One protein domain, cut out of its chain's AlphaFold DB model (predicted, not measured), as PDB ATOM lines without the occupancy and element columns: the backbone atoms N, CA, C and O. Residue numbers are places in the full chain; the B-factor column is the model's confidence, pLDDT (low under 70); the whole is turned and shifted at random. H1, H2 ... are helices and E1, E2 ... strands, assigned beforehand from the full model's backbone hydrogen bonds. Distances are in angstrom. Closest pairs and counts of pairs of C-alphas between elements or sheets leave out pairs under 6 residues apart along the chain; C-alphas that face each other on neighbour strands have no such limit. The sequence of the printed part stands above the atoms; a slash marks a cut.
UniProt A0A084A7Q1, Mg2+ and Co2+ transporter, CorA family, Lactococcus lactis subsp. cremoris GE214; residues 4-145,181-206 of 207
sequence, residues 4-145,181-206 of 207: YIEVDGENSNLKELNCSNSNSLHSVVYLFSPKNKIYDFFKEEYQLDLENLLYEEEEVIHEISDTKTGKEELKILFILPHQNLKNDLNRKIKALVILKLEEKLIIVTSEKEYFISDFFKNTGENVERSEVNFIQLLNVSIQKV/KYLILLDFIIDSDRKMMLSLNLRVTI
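This is residues 4 to 145 and 181 to 206 of the 207 residues of the protein "Mg2+ and Co2+ transporter, CorA family" of Lactococcus lactis subsp. cremoris GE214 (UniProt A0A084A7Q1). A twisted sheet of six strands makes the core, with H3 and H4 over one face and the short H2 over the opposite face, where H1 touches H2 and only grazes the sheet. The long helix H5 runs past the E4 and E3 end of the sheet, on the same face as H3 and H4, and its residues 201 to 204 stick out together with 205 and 206. The printed part has 168 residues, with five named helices and six named strands in the order E1 E2 H1 H2 E3 E4 E5 E6 H3 H4 H5. The sheet is mixed, in the order E1 E2 E6 E5 E4 E3, and the class is mixed, helices and strands. The whole is compact, with a radius of gyration of the C-alphas of 15.7 A and spans of 47 by 41 by 33 A.

The edge strand E1, residues 4 to 8, is parallel to E2, residues 27 to 32, with N 7 and O 30 at 2.8 A. E2 is parallel to E6, residues 104 to 109, with N 31 and O 107 at 2.8 A. E3, residues 62 to 66, E4, residues 72 to 80, E5, residues 94 to 101, and E6 form a meander, each strand the antiparallel neighbour of the one before, and each successive two of them form a hairpin. N 75 and O 63 are 2.8 A apart, N 96 and O 78 2.8 A, and N 106 and O 99 2.9 A. From edge strand E1 to edge strand E3 the strands' lines turn by 75 degrees. H1, residues 37 to 46, only grazes the sheet. It touches H2, residues 50 to 55, at a steep tilt of 62 degrees, opposite ways, and their closest C-alphas, those of Tyr 39 and Leu 50, are 5.8 A apart. H2 lies over E5 at a height over the sheet of 8.6 A; the closest C-alphas, of Leu 54 and Ala 95, are 5.1 A apart. On the opposite face, H3, residues 114 to 122, runs along the strands over E1 and, only just, E2, with 3 of its C-alphas on E2. H4, residues 130 to 145, is on the same face as H3, at a height over the sheet of 9.0 A; on the local plane it stands at 1 degree to E6. H3 and H4 are close but not clearly touching, with C-alphas 119 and 137 at 7.4 A. H5, residues 181 to 204, is also on that face. Its closest C-alpha to E4 is that of Ile 189, 6.2 A from that of Ile 79. H5 and H4 only just touch, with 3 pairs of C-alphas within 8 A, the closest Val 145 and Leu 186 at 7.4 A; they run opposite ways at a shallow tilt of 25 degrees. In H1, H2, H3 and H4 every O i to N i+4 pair is within hydrogen-bond range, and in H5 19 of 20 are.

E1 begins at C-alpha 4, (4.945, -2.355, -24.013). E2 is 16.4 A long, H1 13.6 A, H2 8.7 A and E3 13.5 A. E4 is the longest strand by residues, at 25.5 A, from C-alpha 72 at (21.094, -6.749, -9.736). E5 measures 22.0 A, E6 16.6 A, H3 12.0 A and H4 23.1 A. H5 measures 35.1 A and ends at C-alpha 204, (16.180, 3.645, -1.834).

The C-alphas farthest apart, of Asn 23 and Lys 181, are 48.3 A apart. Residues 146 to 180 are not printed, and C-alphas 145 and 181 are 15.2 A apart across the cut. The links E1 to E2 and E4 to E5 are long. The mean pLDDT of the printed part is 71.5, and 71 residues are under 70, among them 11 to 26, 80 to 103 and 199 to 206.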
ATOM      1  N   TYR A   4       5.914  -1.574 -24.782       82.25
ATOM      2  CA  TYR A   4       4.945  -2.355 -24.013       82.25
ATOM      3  C   TYR A   4       4.372  -3.493 -24.857       82.25
ATOM      4  O   TYR A   4       3.799  -3.258 -25.922       82.25
ATOM      5  N   ILE A   5       4.485  -4.720 -24.346       85.75
ATOM      6  CA  ILE A   5       4.034  -5.931 -25.032       85.75
ATOM      7  C   ILE A   5       3.165  -6.765 -24.091       85.75
ATOM      8  O   ILE A   5       3.543  -7.038 -22.953       85.75
ATOM      9  N   GLU A   6       2.008  -7.196 -24.594       87.62
ATOM     10  CA  GLU A   6       1.145  -8.188 -23.947       87.62
ATOM     11  C   GLU A   6       1.436  -9.574 -24.518       87.62
ATOM     12  O   GLU A   6       1.401  -9.759 -25.733       87.62
ATOM     13  N   VAL A   7       1.675 -10.544 -23.640       87.94
ATOM     14  CA  VAL A   7       1.993 -11.928 -23.992       87.94
ATOM     15  C   VAL A   7       0.968 -12.851 -23.339       87.94
ATOM     16  O   VAL A   7       0.859 -12.917 -22.115       87.94
ATOM     17  N   ASP A   8       0.215 -13.570 -24.168       88.19
ATOM     18  CA  ASP A   8      -0.697 -14.622 -23.720       88.19
ATOM     19  C   ASP A   8       0.073 -15.937 -23.572       88.19
ATOM     20  O   ASP A   8       0.530 -16.519 -24.560       88.19
ATOM     21  N   GLY A   9       0.216 -16.419 -22.342       82.56
ATOM     22  CA  GLY A   9       0.933 -17.648 -22.022       82.56
ATOM     23  C   GLY A   9       0.352 -18.913 -22.659       82.56
ATOM     24  O   GLY A   9       1.077 -19.897 -22.807       82.56
ATOM     25  N   GLU A  10      -0.911 -18.898 -23.100       78.81
ATOM     26  CA  GLU A  10      -1.509 -20.030 -23.816       78.81
ATOM     27  C   GLU A  10      -1.049 -20.126 -25.277       78.81
ATOM     28  O   GLU A  10      -1.010 -21.222 -25.839       78.81
ATOM     29  N   ASN A  11      -0.682 -18.994 -25.884       69.75
ATOM     30  CA  ASN A  11      -0.473 -18.860 -27.330       69.75
ATOM     31  C   ASN A  11       0.932 -18.361 -27.715       69.75
ATOM     32  O   ASN A  11       1.215 -18.159 -28.897       69.75
ATOM     33  N   SER A  12       1.811 -18.142 -26.739       65.94
ATOM     34  CA  SER A  12       3.059 -17.399 -26.938       65.94
ATOM     35  C   SER A  12       4.256 -18.260 -27.336       65.94
ATOM     36  O   SER A  12       4.433 -19.408 -26.924       65.94
ATOM     37  N   ASN A  13       5.139 -17.646 -28.127       63.28
ATOM     38  CA  ASN A  13       6.481 -18.142 -28.399       63.28
ATOM     39  C   ASN A  13       7.480 -17.420 -27.483       63.28
ATOM     40  O   ASN A  13       7.481 -16.195 -27.416       63.28
ATOM     41  N   LEU A  14       8.411 -18.162 -26.866       64.50
ATOM     42  CA  LEU A  14       9.431 -17.648 -25.926       64.50
ATOM     43  C   LEU A  14      10.240 -16.434 -26.438       64.50
ATOM     44  O   LEU A  14      10.814 -15.690 -25.649       64.50
ATOM     45  N   LYS A  15      10.278 -16.200 -27.757       60.91
ATOM     46  CA  LYS A  15      10.940 -15.036 -28.367       60.91
ATOM     47  C   LYS A  15      10.348 -13.694 -27.919       60.91
ATOM     48  O   LYS A  15      11.094 -12.726 -27.839       60.91
ATOM     49  N   GLU A  16       9.057 -13.641 -27.602       62.06
ATOM     50  CA  GLU A  16       8.366 -12.421 -27.147       62.06
ATOM     51  C   GLU A  16       8.752 -12.036 -25.710       62.06
ATOM     52  O   GLU A  16       8.754 -10.862 -25.350       62.06
ATOM     53  N   LEU A  17       9.179 -13.014 -24.903       65.44
ATOM     54  CA  LEU A  17       9.719 -12.773 -23.564       65.44
ATOM     55  C   LEU A  17      11.143 -12.222 -23.612       65.44
ATOM     56  O   LEU A  17      11.567 -11.573 -22.663       65.44
ATOM     57  N   ASN A  18      11.862 -12.415 -24.720       58.72
ATOM     58  CA  ASN A  18      13.230 -11.941 -24.923       58.72
ATOM     59  C   ASN A  18      13.318 -10.598 -25.657       58.72
ATOM     60  O   ASN A  18      14.425 -10.206 -26.003       58.72
ATOM     61  N   CYS A  19      12.203  -9.889 -25.887       48.53
ATOM     62  CA  CYS A  19      12.160  -8.669 -26.700       48.53
ATOM     63  C   CYS A  19      13.287  -7.670 -26.386       48.53
ATOM     64  O   CYS A  19      13.218  -6.873 -25.456       48.53
ATOM     65  N   SER A  20      14.305  -7.732 -27.238       42.84
ATOM     66  CA  SER A  20      15.341  -6.744 -27.502       42.84
ATOM     67  C   SER A  20      15.260  -6.391 -28.992       42.84
ATOM     68  O   SER A  20      16.244  -6.485 -29.721       42.84
ATOM     69  N   ASN A  21      14.049  -6.112 -29.486       39.47
ATOM     70  CA  ASN A  21      13.794  -5.836 -30.906       39.47
ATOM     71  C   ASN A  21      13.478  -4.360 -31.191       39.47
ATOM     72  O   ASN A  21      13.159  -4.020 -32.330       39.47
ATOM     73  N   SER A  22      13.590  -3.470 -30.205       45.69
ATOM     74  CA  SER A  22      13.376  -2.036 -30.396       45.69
ATOM     75  C   SER A  22      14.578  -1.228 -29.908       45.69
ATOM     76  O   SER A  22      15.246  -1.597 -28.949       45.69
ATOM     77  N   ASN A  23      14.841  -0.084 -30.552       47.00
ATOM     78  CA  ASN A  23      15.820   0.926 -30.114       47.00
ATOM     79  C   ASN A  23      15.410   1.621 -28.787       47.00
ATOM     80  O   ASN A  23      15.800   2.764 -28.545       47.00
ATOM     81  N   SER A  24      14.548   1.005 -27.970       54.97
ATOM     82  CA  SER A  24      14.053   1.583 -26.723       54.97
ATOM     83  C   SER A  24      14.975   1.210 -25.560       54.97
ATOM     84  O   SER A  24      15.362   0.057 -25.413       54.97
ATOM     85  N   LEU A  25      15.310   2.200 -24.725       59.44
ATOM     86  CA  LEU A  25      16.051   1.997 -23.473       59.44
ATOM     87  C   LEU A  25      15.188   1.381 -22.364       59.44
ATOM     88  O   LEU A  25      15.695   1.137 -21.284       59.44
ATOM     89  N   HIS A  26      13.873   1.221 -22.551       67.94
ATOM     90  CA  HIS A  26      13.000   0.666 -21.517       67.94
ATOM     91  C   HIS A  26      11.865  -0.158 -22.125       67.94
ATOM     92  O   HIS A  26      11.121   0.345 -22.972       67.94
ATOM     93  N   SER A  27      11.699  -1.393 -21.647       77.12
ATOM     94  CA  SER A  27      10.646  -2.311 -22.101       77.12
ATOM     95  C   SER A  27       9.811  -2.850 -20.942       77.12
ATOM     96  O   SER A  27      10.318  -3.101 -19.847       77.12
ATOM     97  N   VAL A  28       8.516  -3.025 -21.191       81.06
ATOM     98  CA  VAL A  28       7.558  -3.625 -20.264       81.06
ATOM     99  C   VAL A  28       6.920  -4.828 -20.948       81.06
ATOM    100  O   VAL A  28       6.282  -4.700 -21.990       81.06
ATOM    101  N   VAL A  29       7.060  -6.000 -20.340       85.94
ATOM    102  CA  VAL A  29       6.423  -7.233 -20.803       85.94
ATOM    103  C   VAL A  29       5.354  -7.618 -19.800       85.94
ATOM    104  O   VAL A  29       5.672  -7.923 -18.653       85.94
ATOM    105  N   TYR A  30       4.098  -7.625 -20.233       87.81
ATOM    106  CA  TYR A  30       2.997  -8.153 -19.447       87.81
ATOM    107  C   TYR A  30       2.607  -9.550 -19.937       87.81
ATOM    108  O   TYR A  30       1.981  -9.700 -20.985       87.81
ATOM    109  N   LEU A  31       2.973 -10.567 -19.162       88.31
ATOM    110  CA  LEU A  31       2.651 -11.970 -19.386       88.31
ATOM    111  C   LEU A  31       1.459 -12.381 -18.513       88.31
ATOM    112  O   LEU A  31       1.487 -12.218 -17.296       88.31
ATOM    113  N   PHE A  32       0.432 -12.970 -19.117       88.19
ATOM    114  CA  PHE A  32      -0.705 -13.522 -18.380       88.19
ATOM    115  C   PHE A  32      -0.968 -14.976 -18.761       88.19
ATOM    116  O   PHE A  32      -0.706 -15.381 -19.890       88.19
ATOM    117  N   SER A  33      -1.499 -15.755 -17.817       86.88
ATOM    118  CA  SER A  33      -1.823 -17.177 -18.005       86.88
ATOM    119  C   SER A  33      -0.634 -18.029 -18.499       86.88
ATOM    120  O   SER A  33      -0.780 -18.750 -19.489       86.88
ATOM    121  N   PRO A  34       0.558 -17.951 -17.865       86.94
ATOM    122  CA  PRO A  34       1.729 -18.715 -18.303       86.94
ATOM    123  C   PRO A  34       1.458 -20.222 -18.302       86.94
ATOM    124  O   PRO A  34       0.708 -20.710 -17.462       86.94
ATOM    125  N   LYS A  35       2.077 -20.959 -19.235       84.38
ATOM    126  CA  LYS A  35       1.986 -22.425 -19.332       84.38
ATOM    127  C   LYS A  35       3.288 -23.058 -19.819       84.38
ATOM    128  O   LYS A  35       4.061 -22.441 -20.557       84.38
ATOM    129  N   ASN A  36       3.451 -24.349 -19.516       82.62
ATOM    130  CA  ASN A  36       4.447 -25.241 -20.118       82.62
ATOM    131  C   ASN A  36       5.862 -24.620 -20.118       82.62
ATOM    132  O   ASN A  36       6.395 -24.266 -19.072       82.62
ATOM    133  N   LYS A  37       6.430 -24.417 -21.317       84.00
ATOM    134  CA  LYS A  37       7.793 -23.929 -21.579       84.00
ATOM    135  C   LYS A  37       8.111 -22.564 -20.965       84.00
ATOM    136  O   LYS A  37       9.279 -22.208 -20.868       84.00
ATOM    137  N   ILE A  38       7.097 -21.780 -20.599       85.12
ATOM    138  CA  ILE A  38       7.304 -20.502 -19.916       85.12
ATOM    139  C   ILE A  38       7.818 -20.743 -18.497       85.12
ATOM    140  O   ILE A  38       8.744 -20.059 -18.077       85.12
ATOM    141  N   TYR A  39       7.294 -21.740 -17.781       86.31
ATOM    142  CA  TYR A  39       7.811 -22.081 -16.454       86.31
ATOM    143  C   TYR A  39       9.271 -22.532 -16.532       86.31
ATOM    144  O   TYR A  39      10.100 -22.033 -15.773       86.31
ATOM    145  N   ASP A  40       9.601 -23.378 -17.515       84.88
ATOM    146  CA  ASP A  40      10.982 -23.811 -17.766       84.88
ATOM    147  C   ASP A  40      11.904 -22.613 -18.039       84.88
ATOM    148  O   ASP A  40      12.973 -22.509 -17.445       84.88
ATOM    149  N   PHE A  41      11.465 -21.655 -18.862       83.19
ATOM    150  CA  PHE A  41      12.227 -20.440 -19.157       83.19
ATOM    151  C   PHE A  41      12.510 -19.598 -17.907       83.19
ATOM    152  O   PHE A  41      13.647 -19.182 -17.701       83.19
ATOM    153  N   PHE A  42      11.515 -19.363 -17.046       82.06
ATOM    154  CA  PHE A  42      11.735 -18.595 -15.813       82.06
ATOM    155  C   PHE A  42      12.628 -19.337 -14.814       82.06
ATOM    156  O   PHE A  42      13.451 -18.716 -14.137       82.06
ATOM    157  N   LYS A  43      12.525 -20.666 -14.764       84.69
ATOM    158  CA  LYS A  43      13.391 -21.502 -13.937       84.69
ATOM    159  C   LYS A  43      14.834 -21.482 -14.427       84.69
ATOM    160  O   LYS A  43      15.754 -21.363 -13.623       84.69
ATOM    161  N   GLU A  44      15.042 -21.576 -15.735       82.06
ATOM    162  CA  GLU A  44      16.373 -21.565 -16.328       82.06
ATOM    163  C   GLU A  44      16.992 -20.173 -16.271       82.06
ATOM    164  O   GLU A  44      18.079 -20.034 -15.721       82.06
ATOM    165  N   GLU A  45      16.335 -19.141 -16.794       76.44
ATOM    166  CA  GLU A  45      16.924 -17.805 -16.935       76.44
ATOM    167  C   GLU A  45      16.964 -17.027 -15.619       76.44
ATOM    168  O   GLU A  45      17.995 -16.438 -15.285       76.44
ATOM    169  N   TYR A  46      15.882 -17.078 -14.838       75.31
ATOM    170  CA  TYR A  46      15.706 -16.257 -13.633       75.31
ATOM    171  C   TYR A  46      15.807 -17.048 -12.324       75.31
ATOM    172  O   TYR A  46      15.644 -16.467 -11.249       75.31
ATOM    173  N   GLN A  47      16.082 -18.358 -12.390       78.06
ATOM    174  CA  GLN A  47      16.135 -19.247 -11.217       78.06
ATOM    175  C   GLN A  47      14.857 -19.162 -10.371       78.06
ATOM    176  O   GLN A  47      14.905 -19.185  -9.144       78.06
ATOM    177  N   LEU A  48      13.711 -19.010 -11.038       78.75
ATOM    178  CA  LEU A  48      12.446 -18.659 -10.408       78.75
ATOM    179  C   LEU A  48      11.399 -19.730 -10.703       78.75
ATOM    180  O   LEU A  48      11.075 -19.992 -11.862       78.75
ATOM    181  N   ASP A  49      10.869 -20.349  -9.648       84.81
ATOM    182  CA  ASP A  49       9.776 -21.315  -9.759       84.81
ATOM    183  C   ASP A  49       8.442 -20.577  -9.923       84.81
ATOM    184  O   ASP A  49       7.706 -20.323  -8.971       84.81
ATOM    185  N   LEU A  50       8.179 -20.145 -11.157       81.44
ATOM    186  CA  LEU A  50       7.036 -19.293 -11.471       81.44
ATOM    187  C   LEU A  50       5.694 -19.999 -11.224       81.44
ATOM    188  O   LEU A  50       4.720 -19.335 -10.882       81.44
ATOM    189  N   GLU A  51       5.631 -21.319 -11.401       83.81
ATOM    190  CA  GLU A  51       4.408 -22.089 -11.162       83.81
ATOM    191  C   GLU A  51       4.053 -22.084  -9.672       83.81
ATOM    192  O   GLU A  51       2.937 -21.697  -9.315       83.81
ATOM    193  N   ASN A  52       5.021 -22.398  -8.803       81.75
ATOM    194  CA  ASN A  52       4.828 -22.320  -7.355       81.75
ATOM    195  C   ASN A  52       4.411 -20.899  -6.931       81.75
ATOM    196  O   ASN A  52       3.377 -20.716  -6.291       81.75
ATOM    197  N   LEU A  53       5.140 -19.875  -7.385       78.62
ATOM    198  CA  LEU A  53       4.882 -18.477  -7.017       78.62
ATOM    199  C   LEU A  53       3.503 -17.958  -7.441       78.62
ATOM    200  O   LEU A  53       2.973 -17.047  -6.810       78.62
ATOM    201  N   LEU A  54       2.927 -18.495  -8.520       77.19
ATOM    202  CA  LEU A  54       1.624 -18.054  -9.017       77.19
ATOM    203  C   LEU A  54       0.433 -18.758  -8.359       77.19
ATOM    204  O   LEU A  54      -0.655 -18.175  -8.331       77.19
ATOM    205  N   TYR A  55       0.601 -19.999  -7.892       75.06
ATOM    206  CA  TYR A  55      -0.528 -20.861  -7.511       75.06
ATOM    207  C   TYR A  55      -0.425 -21.489  -6.120       75.06
ATOM    208  O   TYR A  55      -1.461 -21.799  -5.516       75.06
ATOM    209  N   GLU A  56       0.781 -21.700  -5.608       71.62
ATOM    210  CA  GLU A  56       1.025 -22.409  -4.353       71.62
ATOM    211  C   GLU A  56       1.543 -21.483  -3.256       71.62
ATOM    212  O   GLU A  56       1.061 -21.595  -2.131       71.62
ATOM    213  N   GLU A  57       2.419 -20.538  -3.593       68.12
ATOM    214  CA  GLU A  57       3.011 -19.607  -2.641       68.12
ATOM    215  C   GLU A  57       1.946 -18.708  -2.003       68.12
ATOM    216  O   GLU A  57       1.209 -17.979  -2.675       68.12
ATOM    217  N   GLU A  58       1.862 -18.773  -0.677       63.62
ATOM    218  CA  GLU A  58       0.952 -17.940   0.110       63.62
ATOM    219  C   GLU A  58       1.676 -16.730   0.698       63.62
ATOM    220  O   GLU A  58       1.012 -15.780   1.100       63.62
ATOM    221  N   GLU A  59       3.012 -16.727   0.721       64.81
ATOM    222  CA  GLU A  59       3.814 -15.635   1.264       64.81
ATOM    223  C   GLU A  59       4.242 -14.616   0.202       64.81
ATOM    224  O   GLU A  59       4.473 -14.918  -0.964       64.81
ATOM    225  N   VAL A  60       4.392 -13.363   0.630       65.75
ATOM    226  CA  VAL A  60       4.903 -12.282  -0.219       65.75
ATOM    227  C   VAL A  60       6.413 -12.271  -0.211       65.75
ATOM    228  O   VAL A  60       7.050 -12.056   0.821       65.75
ATOM    229  N   ILE A  61       6.980 -12.428  -1.399       69.75
ATOM    230  CA  ILE A  61       8.419 -12.478  -1.618       69.75
ATOM    231  C   ILE A  61       8.900 -11.135  -2.159       69.75
ATOM    232  O   ILE A  61       8.338 -10.578  -3.101       69.75
ATOM    233  N   HIS A  62       9.963 -10.617  -1.551       71.38
ATOM    234  CA  HIS A  62      10.706  -9.458  -2.029       71.38
ATOM    235  C   HIS A  62      12.201  -9.770  -1.930       71.38
ATOM    236  O   HIS A  62      12.796  -9.736  -0.854       71.38
ATOM    237  N   GLU A  63      12.811 -10.098  -3.060       70.94
ATOM    238  CA  GLU A  63      14.201 -10.530  -3.132       70.94
ATOM    239  C   GLU A  63      14.980  -9.627  -4.090       70.94
ATOM    240  O   GLU A  63      14.491  -9.259  -5.157       70.94
ATOM    241  N   ILE A  64      16.198  -9.260  -3.686       66.31
ATOM    242  CA  ILE A  64      17.202  -8.724  -4.603       66.31
ATOM    243  C   ILE A  64      18.234  -9.824  -4.770       66.31
ATOM    244  O   ILE A  64      18.812 -10.269  -3.776       66.31
ATOM    245  N   SER A  65      18.442 -10.250  -6.004       67.44
ATOM    246  CA  SER A  65      19.461 -11.229  -6.364       67.44
ATOM    247  C   SER A  65      20.328 -10.678  -7.486       67.44
ATOM    248  O   SER A  65      19.989  -9.675  -8.110       67.44
ATOM    249  N   ASP A  66      21.456 -11.327  -7.743       64.38
ATOM    250  CA  ASP A  66      22.207 -11.089  -8.966       64.38
ATOM    251  C   ASP A  66      21.728 -12.061 -10.041       64.38
ATOM    252  O   ASP A  66      21.639 -13.274  -9.832       64.38
ATOM    253  N   THR A  67      21.456 -11.531 -11.228       65.44
ATOM    254  CA  THR A  67      21.268 -12.337 -12.435       65.44
ATOM    255  C   THR A  67      22.500 -13.202 -12.698       65.44
ATOM    256  O   THR A  67      23.614 -12.897 -12.264       65.44
ATOM    257  N   LYS A  68      22.361 -14.212 -13.566       63.72
ATOM    258  CA  LYS A  68      23.511 -14.984 -14.084       63.72
ATOM    259  C   LYS A  68      24.609 -14.117 -14.716       63.72
ATOM    260  O   LYS A  68      25.741 -14.571 -14.856       63.72
ATOM    261  N   THR A  69      24.275 -12.888 -15.115       63.56
ATOM    262  CA  THR A  69      25.202 -11.912 -15.704       63.56
ATOM    263  C   THR A  69      25.872 -10.986 -14.681       63.56
ATOM    264  O   THR A  69      26.659 -10.134 -15.083       63.56
ATOM    265  N   GLY A  70      25.589 -11.141 -13.382       62.97
ATOM    266  CA  GLY A  70      26.141 -10.302 -12.308       62.97
ATOM    267  C   GLY A  70      25.488  -8.922 -12.187       62.97
ATOM    268  O   GLY A  70      26.091  -8.009 -11.636       62.97
ATOM    269  N   LYS A  71      24.287  -8.757 -12.753       66.88
ATOM    270  CA  LYS A  71      23.465  -7.543 -12.634       66.88
ATOM    271  C   LYS A  71      22.407  -7.736 -11.560       66.88
ATOM    272  O   LYS A  71      21.780  -8.794 -11.569       66.88
ATOM    273  N   GLU A  72      22.157  -6.718 -10.743       66.88
ATOM    274  CA  GLU A  72      21.094  -6.749  -9.736       66.88
ATOM    275  C   GLU A  72      19.711  -6.876 -10.394       66.88
ATOM    276  O   GLU A  72      19.362  -6.142 -11.327       66.88
ATOM    277  N   GLU A  73      18.907  -7.803  -9.884       72.62
ATOM    278  CA  GLU A  73      17.502  -7.992 -10.224       72.62
ATOM    279  C   GLU A  73      16.637  -7.851  -8.973       72.62
ATOM    280  O   GLU A  73      16.973  -8.350  -7.900       72.62
ATOM    281  N   LEU A  74      15.500  -7.171  -9.115       75.44
ATOM    282  CA  LEU A  74      14.488  -7.085  -8.065       75.44
ATOM    283  C   LEU A  74      13.317  -7.993  -8.432       75.44
ATOM    284  O   LEU A  74      12.691  -7.797  -9.477       75.44
ATOM    285  N   LYS A  75      13.029  -8.952  -7.552       78.19
ATOM    286  CA  LYS A  75      11.934  -9.916  -7.644       78.19
ATOM    287  C   LYS A  75      10.896  -9.584  -6.588       78.19
ATOM    288  O   LYS A  75      11.198  -9.604  -5.395       78.19
ATOM    289  N   ILE A  76       9.680  -9.274  -7.017       75.19
ATOM    290  CA  ILE A  76       8.574  -8.983  -6.104       75.19
ATOM    291  C   ILE A  76       7.375  -9.830  -6.487       75.19
ATOM    292  O   ILE A  76       6.930  -9.788  -7.630       75.19
ATOM    293  N   LEU A  77       6.846 -10.568  -5.520       76.56
ATOM    294  CA  LEU A  77       5.564 -11.244  -5.599       76.56
ATOM    295  C   LEU A  77       4.519 -10.361  -4.917       76.56
ATOM    296  O   LEU A  77       4.498 -10.245  -3.698       76.56
ATOM    297  N   PHE A  78       3.675  -9.711  -5.710       72.69
ATOM    298  CA  PHE A  78       2.616  -8.832  -5.224       72.69
ATOM    299  C   PHE A  78       1.262  -9.545  -5.233       72.69
ATOM    300  O   PHE A  78       0.972 -10.330  -6.131       72.69
ATOM    301  N   ILE A  79       0.419  -9.260  -4.247       73.19
ATOM    302  CA  ILE A  79      -0.843  -9.964  -4.013       73.19
ATOM    303  C   ILE A  79      -2.005  -9.007  -4.280       73.19
ATOM    304  O   ILE A  79      -2.175  -8.010  -3.585       73.19
ATOM    305  N   LEU A  80      -2.836  -9.316  -5.280       69.06
ATOM    306  CA  LEU A  80      -3.989  -8.483  -5.640       69.06
ATOM    307  C   LEU A  80      -5.319  -9.068  -5.137       69.06
ATOM    308  O   LEU A  80      -5.557 -10.273  -5.303       69.06
ATOM    309  N   PRO A  81      -6.238  -8.229  -4.613       62.75
ATOM    310  CA  PRO A  81      -7.596  -8.661  -4.313       62.75
ATOM    311  C   PRO A  81      -8.361  -8.937  -5.616       62.75
ATOM    312  O   PRO A  81      -8.333  -8.151  -6.567       62.75
ATOM    313  N   HIS A  82      -9.071 -10.067  -5.676       64.50
ATOM    314  CA  HIS A  82      -9.915 -10.392  -6.824       64.50
ATOM    315  C   HIS A  82     -11.271  -9.673  -6.731       64.50
ATOM    316  O   HIS A  82     -11.978  -9.792  -5.735       64.50
ATOM    317  N   GLN A  83     -11.683  -8.969  -7.791       53.66
ATOM    318  CA  GLN A  83     -12.862  -8.083  -7.768       53.66
ATOM    319  C   GLN A  83     -14.231  -8.802  -7.747       53.66
ATOM    320  O   GLN A  83     -15.259  -8.143  -7.651       53.66
ATOM    321  N   ASN A  84     -14.284 -10.140  -7.797       50.12
ATOM    322  CA  ASN A  84     -15.537 -10.910  -7.882       50.12
ATOM    323  C   ASN A  84     -15.635 -12.049  -6.850       50.12
ATOM    324  O   ASN A  84     -15.890 -13.206  -7.176       50.12
ATOM    325  N   LEU A  85     -15.491 -11.718  -5.567       50.66
ATOM    326  CA  LEU A  85     -15.493 -12.692  -4.462       50.66
ATOM    327  C   LEU A  85     -16.881 -13.129  -3.975       50.66
ATOM    328  O   LEU A  85     -16.998 -13.761  -2.927       50.66
ATOM    329  N   LYS A  86     -17.950 -12.833  -4.727       48.66
ATOM    330  CA  LYS A  86     -19.306 -13.277  -4.360       48.66
ATOM    331  C   LYS A  86     -19.425 -14.801  -4.258       48.66
ATOM    332  O   LYS A  86     -20.207 -15.264  -3.436       48.66
ATOM    333  N   ASN A  87     -18.642 -15.554  -5.037       47.81
ATOM    334  CA  ASN A  87     -18.807 -17.005  -5.152       47.81
ATOM    335  C   ASN A  87     -17.604 -17.835  -4.698       47.81
ATOM    336  O   ASN A  87     -17.772 -19.032  -4.493       47.81
ATOM    337  N   ASP A  88     -16.415 -17.247  -4.535       54.38
ATOM    338  CA  ASP A  88     -15.229 -18.049  -4.233       54.38
ATOM    339  C   ASP A  88     -14.148 -17.257  -3.490       54.38
ATOM    340  O   ASP A  88     -13.170 -16.799  -4.070       54.38
ATOM    341  N   LEU A  89     -14.331 -17.104  -2.174       55.06
ATOM    342  CA  LEU A  89     -13.307 -16.563  -1.267       55.06
ATOM    343  C   LEU A  89     -12.041 -17.432  -1.198       55.06
ATOM    344  O   LEU A  89     -11.046 -16.981  -0.639       55.06
ATOM    345  N   ASN A  90     -12.083 -18.656  -1.741       46.81
ATOM    346  CA  ASN A  90     -10.924 -19.537  -1.842       46.81
ATOM    347  C   ASN A  90     -10.164 -19.335  -3.158       46.81
ATOM    348  O   ASN A  90      -9.071 -19.888  -3.308       46.81
ATOM    349  N   ARG A  91     -10.711 -18.577  -4.122       48.59
ATOM    350  CA  ARG A  91     -10.007 -18.296  -5.370       48.59
ATOM    351  C   ARG A  91      -8.860 -17.350  -5.053       48.59
ATOM    352  O   ARG A  91      -9.063 -16.165  -4.787       48.59
ATOM    353  N   LYS A  92      -7.676 -17.960  -4.992       52.06
ATOM    354  CA  LYS A  92      -6.440 -17.375  -4.497       52.06
ATOM    355  C   LYS A  92      -6.162 -16.029  -5.161       52.06
ATOM    356  O   LYS A  92      -6.390 -15.824  -6.354       52.06
ATOM    357  N   ILE A  93      -5.680 -15.136  -4.310       53.12
ATOM    358  CA  ILE A  93      -4.749 -14.050  -4.592       53.12
ATOM    359  C   ILE A  93      -4.104 -14.190  -5.971       53.12
ATOM    360  O   ILE A  93      -3.488 -15.209  -6.283       53.12
ATOM    361  N   LYS A  94      -4.192 -13.137  -6.782       59.94
ATOM    362  CA  LYS A  94      -3.397 -13.083  -8.003       59.94
ATOM    363  C   LYS A  94      -2.023 -12.569  -7.655       59.94
ATOM    364  O   LYS A  94      -1.854 -11.385  -7.366       59.94
ATOM    365  N   ALA A  95      -1.086 -13.499  -7.682       59.19
ATOM    366  CA  ALA A  95       0.329 -13.242  -7.719       59.19
ATOM    367  C   ALA A  95       0.668 -12.422  -8.969       59.19
ATOM    368  O   ALA A  95       0.410 -12.833 -10.104       59.19
ATOM    369  N   LEU A  96       1.215 -11.241  -8.732       62.53
ATOM    370  CA  LEU A  96       1.848 -10.389  -9.711       62.53
ATOM    371  C   LEU A  96       3.353 -10.487  -9.465       62.53
ATOM    372  O   LEU A  96       3.868  -9.890  -8.523       62.53
ATOM    373  N   VAL A  97       4.050 -11.266 -10.291       64.06
ATOM    374  CA  VAL A  97       5.514 -11.352 -10.226       64.06
ATOM    375  C   VAL A  97       6.090 -10.216 -11.049       64.06
ATOM    376  O   VAL A  97       5.816 -10.113 -12.247       64.06
ATOM    377  N   ILE A  98       6.878  -9.367 -10.403       64.12
ATOM    378  CA  ILE A  98       7.562  -8.255 -11.038       64.12
ATOM    379  C   ILE A  98       9.062  -8.503 -10.998       64.12
ATOM    380  O   ILE A  98       9.650  -8.588  -9.921       64.12
ATOM    381  N   LEU A  99       9.662  -8.589 -12.184       63.56
ATOM    382  CA  LEU A  99      11.105  -8.656 -12.369       63.56
ATOM    383  C   LEU A  99      11.584  -7.342 -12.963       63.56
ATOM    384  O   LEU A  99      11.209  -6.995 -14.087       63.56
ATOM    385  N   LYS A 100      12.418  -6.621 -12.216       64.94
ATOM    386  CA  LYS A 100      13.121  -5.447 -12.731       64.94
ATOM    387  C   LYS A 100      14.578  -5.801 -13.007       64.94
ATOM    388  O   LYS A 100      15.314  -6.141 -12.086       64.94
ATOM    389  N   LEU A 101      14.973  -5.661 -14.268       62.69
ATOM    390  CA  LEU A 101      16.318  -5.911 -14.782       62.69
ATOM    391  C   LEU A 101      16.795  -4.651 -15.496       62.69
ATOM    392  O   LEU A 101      16.470  -4.494 -16.669       62.69
ATOM    393  N   GLU A 102      17.505  -3.750 -14.809       66.19
ATOM    394  CA  GLU A 102      17.914  -2.430 -15.337       66.19
ATOM    395  C   GLU A 102      16.770  -1.714 -16.105       66.19
ATOM    396  O   GLU A 102      15.911  -1.043 -15.528       66.19
ATOM    397  N   GLU A 103      16.741  -1.915 -17.421       69.31
ATOM    398  CA  GLU A 103      15.871  -1.322 -18.425       69.31
ATOM    399  C   GLU A 103      14.541  -2.068 -18.661       69.31
ATOM    400  O   GLU A 103      13.641  -1.527 -19.301       69.31
ATOM    401  N   LYS A 104      14.365  -3.280 -18.129       77.19
ATOM    402  CA  LYS A 104      13.205  -4.135 -18.411       77.19
ATOM    403  C   LYS A 104      12.361  -4.427 -17.175       77.19
ATOM    404  O   LYS A 104      12.885  -4.804 -16.130       77.19
ATOM    405  N   LEU A 105      11.047  -4.296 -17.336       81.06
ATOM    406  CA  LEU A 105      10.030  -4.661 -16.356       81.06
ATOM    407  C   LEU A 105       9.216  -5.841 -16.896       81.06
ATOM    408  O   LEU A 105       8.550  -5.713 -17.921       81.06
ATOM    409  N   ILE A 106       9.252  -6.986 -16.221       84.50
ATOM    410  CA  ILE A 106       8.410  -8.141 -16.558       84.50
ATOM    411  C   ILE A 106       7.349  -8.276 -15.479       84.50
ATOM    412  O   ILE A 106       7.681  -8.339 -14.303       84.50
ATOM    413  N   ILE A 107       6.091  -8.310 -15.893       86.50
ATOM    414  CA  ILE A 107       4.903  -8.417 -15.054       86.50
ATOM    415  C   ILE A 107       4.241  -9.736 -15.423       86.50
ATOM    416  O   ILE A 107       3.894  -9.931 -16.587       86.50
ATOM    417  N   VAL A 108       4.060 -10.630 -14.455       86.50
ATOM    418  CA  VAL A 108       3.441 -11.938 -14.688       86.50
ATOM    419  C   VAL A 108       2.222 -12.119 -13.802       86.50
ATOM    420  O   VAL A 108       2.330 -11.948 -12.592       86.50
ATOM    421  N   THR A 109       1.083 -12.496 -14.386       85.19
ATOM    422  CA  THR A 109      -0.143 -12.833 -13.645       85.19
ATOM    423  C   THR A 109      -0.721 -14.179 -14.076       85.19
ATOM    424  O   THR A 109      -0.592 -14.601 -15.226       85.19
ATOM    425  N   SER A 110      -1.409 -14.862 -13.161       82.00
ATOM    426  CA  SER A 110      -2.041 -16.165 -13.427       82.00
ATOM    427  C   SER A 110      -3.230 -16.095 -14.396       82.00
ATOM    428  O   SER A 110      -3.533 -17.077 -15.064       82.00
ATOM    429  N   GLU A 111      -3.885 -14.937 -14.499       81.81
ATOM    430  CA  GLU A 111      -4.901 -14.625 -15.509       81.81
ATOM    431  C   GLU A 111      -4.821 -13.151 -15.921       81.81
ATOM    432  O   GLU A 111      -4.135 -12.353 -15.273       81.81
ATOM    433  N   LYS A 112      -5.501 -12.773 -17.010       85.38
ATOM    434  CA  LYS A 112      -5.439 -11.406 -17.537       85.38
ATOM    435  C   LYS A 112      -6.072 -10.391 -16.579       85.38
ATOM    436  O   LYS A 112      -7.225 -10.518 -16.174       85.38
ATOM    437  N   GLU A 113      -5.324  -9.335 -16.300       82.69
ATOM    438  CA  GLU A 113      -5.695  -8.174 -15.508       82.69
ATOM    439  C   GLU A 113      -5.859  -6.962 -16.417       82.69
ATOM    440  O   GLU A 113      -4.888  -6.322 -16.827       82.69
ATOM    441  N   TYR A 114      -7.110  -6.609 -16.708       84.06
ATOM    442  CA  TYR A 114      -7.416  -5.482 -17.592       84.06
ATOM    443  C   TYR A 114      -6.827  -4.160 -17.097       84.06
ATOM    444  O   TYR A 114      -6.385  -3.359 -17.907       84.06
ATOM    445  N   PHE A 115      -6.729  -3.956 -15.780       80.94
ATOM    446  CA  PHE A 115      -6.165  -2.713 -15.250       80.94
ATOM    447  C   PHE A 115      -4.672  -2.542 -15.572       80.94
ATOM    448  O   PHE A 115      -4.224  -1.408 -15.701       80.94
ATOM    449  N   ILE A 116      -3.909  -3.637 -15.704       84.19
ATOM    450  CA  ILE A 116      -2.492  -3.587 -16.096       84.19
ATOM    451  C   ILE A 116      -2.407  -3.166 -17.563       84.19
ATOM    452  O   ILE A 116      -1.695  -2.222 -17.900       84.19
ATOM    453  N   SER A 117      -3.206  -3.815 -18.415       85.31
ATOM    454  CA  SER A 117      -3.352  -3.444 -19.822       85.31
ATOM    455  C   SER A 117      -3.730  -1.976 -19.998       85.31
ATOM    456  O   SER A 117      -3.094  -1.263 -20.772       85.31
ATOM    457  N   ASP A 118      -4.752  -1.520 -19.278       85.25
ATOM    458  CA  ASP A 118      -5.249  -0.150 -19.352       85.25
ATOM    459  C   ASP A 118      -4.213   0.845 -18.821       85.25
ATOM    460  O   ASP A 118      -4.056   1.921 -19.395       85.25
ATOM    461  N   PHE A 119      -3.471   0.495 -17.767       83.50
ATOM    462  CA  PHE A 119      -2.414   1.340 -17.221       83.50
ATOM    463  C   PHE A 119      -1.341   1.637 -18.274       83.50
ATOM    464  O   PHE A 119      -1.091   2.810 -18.555       83.50
ATOM    465  N   PHE A 120      -0.770   0.606 -18.910       80.94
ATOM    466  CA  PHE A 120       0.320   0.770 -19.884       80.94
ATOM    467  C   PHE A 120      -0.133   1.301 -21.250       80.94
ATOM    468  O   PHE A 120       0.625   1.995 -21.923       80.94
ATOM    469  N   LYS A 121      -1.380   1.034 -21.662       80.25
ATOM    470  CA  LYS A 121      -1.950   1.617 -22.891       80.25
ATOM    471  C   LYS A 121      -2.227   3.116 -22.755       80.25
ATOM    472  O   LYS A 121      -2.107   3.838 -23.740       80.25
ATOM    473  N   ASN A 122      -2.583   3.581 -21.555       75.81
ATOM    474  CA  ASN A 122      -2.964   4.975 -21.309       75.81
ATOM    475  C   ASN A 122      -1.819   5.860 -20.784       75.81
ATOM    476  O   ASN A 122      -1.950   7.080 -20.803       75.81
ATOM    477  N   THR A 123      -0.681   5.300 -20.364       67.50
ATOM    478  CA  THR A 123       0.526   6.070 -19.966       67.50
ATOM    479  C   THR A 123       1.310   6.642 -21.165       67.50
ATOM    480  O   THR A 123       2.392   7.202 -21.007       67.50
ATOM    481  N   GLY A 124       0.745   6.547 -22.374       53.38
ATOM    482  CA  GLY A 124       1.390   6.661 -23.684       53.38
ATOM    483  C   GLY A 124       2.014   7.989 -24.137       53.38
ATOM    484  O   GLY A 124       2.232   8.118 -25.337       53.38
ATOM    485  N   GLU A 125       2.367   8.945 -23.271       51.34
ATOM    486  CA  GLU A 125       3.046  10.181 -23.729       51.34
ATOM    487  C   GLU A 125       4.279  10.622 -22.917       51.34
ATOM    488  O   GLU A 125       5.157  11.273 -23.484       51.34
ATOM    489  N   ASN A 126       4.447  10.204 -21.656       50.12
ATOM    490  CA  ASN A 126       5.621  10.571 -20.853       50.12
ATOM    491  C   ASN A 126       6.493   9.343 -20.578       50.12
ATOM    492  O   ASN A 126       6.104   8.422 -19.867       50.12
ATOM    493  N   VAL A 127       7.684   9.319 -21.178       51.88
ATOM    494  CA  VAL A 127       8.674   8.255 -20.974       51.88
ATOM    495  C   VAL A 127       9.264   8.408 -19.577       51.88
ATOM    496  O   VAL A 127      10.201   9.177 -19.381       51.88
ATOM    497  N   GLU A 128       8.735   7.672 -18.611       59.12
ATOM    498  CA  GLU A 128       9.406   7.494 -17.327       59.12
ATOM    499  C   GLU A 128      10.188   6.172 -17.310       59.12
ATOM    500  O   GLU A 128       9.884   5.236 -18.056       59.12
ATOM    501  N   ARG A 129      11.251   6.112 -16.498       65.38
ATOM    502  CA  ARG A 129      12.119   4.929 -16.368       65.38
ATOM    503  C   ARG A 129      11.328   3.714 -15.852       65.38
ATOM    504  O   ARG A 129      10.256   3.877 -15.261       65.38
ATOM    505  N   SER A 130      11.846   2.497 -16.042       66.44
ATOM    506  CA  SER A 130      11.214   1.242 -15.579       66.44
ATOM    507  C   SER A 130      10.821   1.288 -14.089       66.44
ATOM    508  O   SER A 130       9.776   0.758 -13.714       66.44
ATOM    509  N   GLU A 131      11.589   2.004 -13.257       69.50
ATOM    510  CA  GLU A 131      11.307   2.265 -11.840       69.50
ATOM    511  C   GLU A 131       9.994   3.005 -11.611       69.50
ATOM    512  O   GLU A 131       9.234   2.660 -10.712       69.50
ATOM    513  N   VAL A 132       9.737   4.060 -12.382       73.50
ATOM    514  CA  VAL A 132       8.601   4.938 -12.097       73.50
ATOM    515  C   VAL A 132       7.306   4.270 -12.532       73.50
ATOM    516  O   VAL A 132       6.340   4.275 -11.773       73.50
ATOM    517  N   ASN A 133       7.323   3.582 -13.678       75.88
ATOM    518  CA  ASN A 133       6.206   2.745 -14.115       75.88
ATOM    519  C   ASN A 133       5.888   1.649 -13.094       75.88
ATOM    520  O   ASN A 133       4.723   1.372 -12.817       75.88
ATOM    521  N   PHE A 134       6.925   1.053 -12.502       76.94
ATOM    522  CA  PHE A 134       6.776   0.077 -11.432       76.94
ATOM    523  C   PHE A 134       6.097   0.684 -10.191       76.94
ATOM    524  O   PHE A 134       5.083   0.160  -9.731       76.94
ATOM    525  N   ILE A 135       6.586   1.822  -9.686       77.19
ATOM    526  CA  ILE A 135       5.991   2.507  -8.524       77.19
ATOM    527  C   ILE A 135       4.554   2.965  -8.809       77.19
ATOM    528  O   ILE A 135       3.681   2.856  -7.949       77.19
ATOM    529  N   GLN A 136       4.271   3.455 -10.013       79.31
ATOM    530  CA  GLN A 136       2.923   3.855 -10.410       79.31
ATOM    531  C   GLN A 136       1.970   2.661 -10.503       79.31
ATOM    532  O   GLN A 136       0.842   2.758 -10.017       79.31
ATOM    533  N   LEU A 137       2.416   1.525 -11.043       80.12
ATOM    534  CA  LEU A 137       1.624   0.296 -11.070       80.12
ATOM    535  C   LEU A 137       1.311  -0.211  -9.653       80.12
ATOM    536  O   LEU A 137       0.173  -0.608  -9.379       80.12
ATOM    537  N   LEU A 138       2.287  -0.154  -8.739       79.00
ATOM    538  CA  LEU A 138       2.066  -0.455  -7.322       79.00
ATOM    539  C   LEU A 138       1.044   0.502  -6.705       79.00
ATOM    540  O   LEU A 138       0.105   0.057  -6.050       79.00
ATOM    541  N   ASN A 139       1.162   1.806  -6.966       80.00
ATOM    542  CA  ASN A 139       0.199   2.793  -6.480       80.00
ATOM    543  C   ASN A 139      -1.219   2.493  -6.979       80.00
ATOM    544  O   ASN A 139      -2.158   2.506  -6.185       80.00
ATOM    545  N   VAL A 140      -1.393   2.186  -8.269       82.06
ATOM    546  CA  VAL A 140      -2.697   1.803  -8.836       82.06
ATOM    547  C   VAL A 140      -3.240   0.547  -8.153       82.06
ATOM    548  O   VAL A 140      -4.417   0.505  -7.797       82.06
ATOM    549  N   SER A 141      -2.385  -0.445  -7.911       79.06
ATOM    550  CA  SER A 141      -2.744  -1.680  -7.208       79.06
ATOM    551  C   SER A 141      -3.210  -1.415  -5.769       79.06
ATOM    552  O   SER A 141      -4.294  -1.856  -5.386       79.06
ATOM    553  N   ILE A 142      -2.478  -0.597  -5.007       80.12
ATOM    554  CA  ILE A 142      -2.842  -0.187  -3.638       80.12
ATOM    555  C   ILE A 142      -4.165   0.592  -3.626       80.12
ATOM    556  O   ILE A 142      -5.013   0.382  -2.757       80.12
ATOM    557  N   GLN A 143      -4.403   1.472  -4.606       82.75
ATOM    558  CA  GLN A 143      -5.676   2.198  -4.705       82.75
ATOM    559  C   GLN A 143      -6.872   1.260  -4.913       82.75
ATOM    560  O   GLN A 143      -7.965   1.554  -4.422       82.75
ATOM    561  N   LYS A 144      -6.684   0.115  -5.584       80.25
ATOM    562  CA  LYS A 144      -7.732  -0.912  -5.701       80.25
ATOM    563  C   LYS A 144      -8.041  -1.544  -4.345       80.25
ATOM    564  O   LYS A 144      -9.209  -1.607  -3.984       80.25
ATOM    565  N   VAL A 145      -7.022  -1.896  -3.557       80.38
ATOM    566  CA  VAL A 145      -7.202  -2.406  -2.182       80.38
ATOM    567  C   VAL A 145      -7.959  -1.389  -1.317       80.38
ATOM    568  O   VAL A 145      -8.920  -1.740  -0.634       80.38
ATOM    569  N   LYS A 181     -14.163 -13.480   6.318       83.94
ATOM    570  CA  LYS A 181     -13.132 -14.139   5.499       83.94
ATOM    571  C   LYS A 181     -12.453 -13.148   4.553       83.94
ATOM    572  O   LYS A 181     -11.236 -13.172   4.418       83.94
ATOM    573  N   TYR A 182     -13.230 -12.254   3.945       81.62
ATOM    574  CA  TYR A 182     -12.680 -11.252   3.041       81.62
ATOM    575  C   TYR A 182     -11.822 -10.195   3.748       81.62
ATOM    576  O   TYR A 182     -10.773  -9.820   3.238       81.62
ATOM    577  N   LEU A 183     -12.223  -9.742   4.937       83.75
ATOM    578  CA  LEU A 183     -11.433  -8.799   5.730       83.75
ATOM    579  C   LEU A 183     -10.096  -9.401   6.171       83.75
ATOM    580  O   LEU A 183      -9.101  -8.690   6.160       83.75
ATOM    581  N   ILE A 184     -10.055 -10.697   6.501       82.81
ATOM    582  CA  ILE A 184      -8.797 -11.405   6.801       82.81
ATOM    583  C   ILE A 184      -7.869 -11.391   5.578       82.81
ATOM    584  O   ILE A 184      -6.679 -11.126   5.713       82.81
ATOM    585  N   LEU A 185      -8.415 -11.623   4.379       78.75
ATOM    586  CA  LEU A 185      -7.649 -11.545   3.135       78.75
ATOM    587  C   LEU A 185      -7.118 -10.125   2.872       78.75
ATOM    588  O   LEU A 185      -5.962  -9.962   2.494       78.75
ATOM    589  N   LEU A 186      -7.945  -9.094   3.075       79.44
ATOM    590  CA  LEU A 186      -7.520  -7.700   2.917       79.44
ATOM    591  C   LEU A 186      -6.439  -7.307   3.930       79.44
ATOM    592  O   LEU A 186      -5.492  -6.624   3.557       79.44
ATOM    593  N   ASP A 187      -6.563  -7.742   5.183       82.44
ATOM    594  CA  ASP A 187      -5.557  -7.497   6.222       82.44
ATOM    595  C   ASP A 187      -4.208  -8.122   5.841       82.44
ATOM    596  O   ASP A 187      -3.171  -7.465   5.913       82.44
ATOM    597  N   PHE A 188      -4.239  -9.351   5.315       79.62
ATOM    598  CA  PHE A 188      -3.060 -10.030   4.786       79.62
ATOM    599  C   PHE A 188      -2.396  -9.261   3.627       79.62
ATOM    600  O   PHE A 188      -1.183  -9.046   3.647       79.62
ATOM    601  N   ILE A 189      -3.186  -8.783   2.654       78.12
ATOM    602  CA  ILE A 189      -2.698  -7.950   1.538       78.12
ATOM    603  C   ILE A 189      -2.050  -6.659   2.059       78.12
ATOM    604  O   ILE A 189      -0.951  -6.300   1.646       78.12
ATOM    605  N   ILE A 190      -2.702  -5.965   2.994       79.12
ATOM    606  CA  ILE A 190      -2.216  -4.684   3.526       79.12
ATOM    607  C   ILE A 190      -0.910  -4.861   4.310       79.12
ATOM    608  O   ILE A 190       0.002  -4.038   4.179       79.12
ATOM    609  N   ASP A 191      -0.794  -5.913   5.125       80.75
ATOM    610  CA  ASP A 191       0.445  -6.214   5.853       80.75
ATOM    611  C   ASP A 191       1.601  -6.530   4.890       80.75
ATOM    612  O   ASP A 191       2.717  -6.027   5.054       80.75
ATOM    613  N   SER A 192       1.308  -7.293   3.836       76.38
ATOM    614  CA  SER A 192       2.224  -7.559   2.726       76.38
ATOM    615  C   SER A 192       2.721  -6.271   2.058       76.38
ATOM    616  O   SER A 192       3.932  -6.027   1.996       76.38
ATOM    617  N   ASP A 193       1.800  -5.411   1.618       76.94
ATOM    618  CA  ASP A 193       2.123  -4.156   0.933       76.94
ATOM    619  C   ASP A 193       2.989  -3.260   1.821       76.94
ATOM    620  O   ASP A 193       3.959  -2.647   1.369       76.94
ATOM    621  N   ARG A 194       2.688  -3.225   3.125       78.50
ATOM    622  CA  ARG A 194       3.474  -2.481   4.108       78.50
ATOM    623  C   ARG A 194       4.901  -3.020   4.225       78.50
ATOM    624  O   ARG A 194       5.836  -2.217   4.242       78.50
ATOM    625  N   LYS A 195       5.090  -4.341   4.311       77.38
ATOM    626  CA  LYS A 195       6.424  -4.972   4.367       77.38
ATOM    627  C   LYS A 195       7.234  -4.682   3.106       77.38
ATOM    628  O   LYS A 195       8.400  -4.303   3.219       77.38
ATOM    629  N   MET A 196       6.610  -4.773   1.932       75.88
ATOM    630  CA  MET A 196       7.236  -4.413   0.659       75.88
ATOM    631  C   MET A 196       7.644  -2.933   0.630       75.88
ATOM    632  O   MET A 196       8.777  -2.602   0.297       75.88
ATOM    633  N   MET A 197       6.759  -2.013   1.021       74.56
ATOM    634  CA  MET A 197       7.093  -0.585   1.045       74.56
ATOM    635  C   MET A 197       8.231  -0.268   2.020       74.56
ATOM    636  O   MET A 197       9.065   0.591   1.736       74.56
ATOM    637  N   LEU A 198       8.300  -0.964   3.158       73.69
ATOM    638  CA  LEU A 198       9.420  -0.849   4.094       73.69
ATOM    639  C   LEU A 198      10.728  -1.369   3.483       73.69
ATOM    640  O   LEU A 198      11.755  -0.704   3.621       73.69
ATOM    641  N   SER A 199      10.699  -2.514   2.793       68.75
ATOM    642  CA  SER A 199      11.889  -3.089   2.156       68.75
ATOM    643  C   SER A 199      12.409  -2.215   1.009       68.75
ATOM    644  O   SER A 199      13.621  -2.026   0.898       68.75
ATOM    645  N   LEU A 200      11.511  -1.595   0.235       69.88
ATOM    646  CA  LEU A 200      11.853  -0.608  -0.790       69.88
ATOM    647  C   LEU A 200      12.416   0.685  -0.171       69.88
ATOM    648  O   LEU A 200      13.494   1.129  -0.566       69.88
ATOM    649  N   ASN A 201      11.763   1.271   0.841       64.50
ATOM    650  CA  ASN A 201      12.214   2.524   1.472       64.50
ATOM    651  C   ASN A 201      13.578   2.405   2.173       64.50
ATOM    652  O   ASN A 201      14.403   3.316   2.077       64.50
ATOM    653  N   LEU A 202      13.841   1.284   2.852       54.28
ATOM    654  CA  LEU A 202      15.140   1.019   3.485       54.28
ATOM    655  C   LEU A 202      16.290   0.971   2.469       54.28
ATOM    656  O   LEU A 202      17.440   1.192   2.839       54.28
ATOM    657  N   ARG A 203      15.988   0.688   1.199       54.50
ATOM    658  CA  ARG A 203      16.986   0.422   0.159       54.50
ATOM    659  C   ARG A 203      17.106   1.541  -0.881       54.50
ATOM    660  O   ARG A 203      18.190   1.726  -1.413       54.50
ATOM    661  N   VAL A 204      16.080   2.380  -1.065       44.91
ATOM    662  CA  VAL A 204      16.180   3.645  -1.834       44.91
ATOM    663  C   VAL A 204      17.096   4.672  -1.143       44.91
ATOM    664  O   VAL A 204      17.606   5.574  -1.789       44.91
ATOM    665  N   THR A 205      17.384   4.508   0.153       33.34
ATOM    666  CA  THR A 205      18.350   5.359   0.881       33.34
ATOM    667  C   THR A 205      19.821   5.001   0.574       33.34
ATOM    668  O   THR A 205      20.724   5.694   1.034       33.34
ATOM    669  N   ILE A 206      20.085   3.924  -0.182       32.75
ATOM    670  CA  ILE A 206      21.440   3.401  -0.458       32.75
ATOM    671  C   ILE A 206      21.864   3.600  -1.934       32.75
ATOM    672  O   ILE A 206      22.995   3.272  -2.287       32.75
TER     673      ILE A 206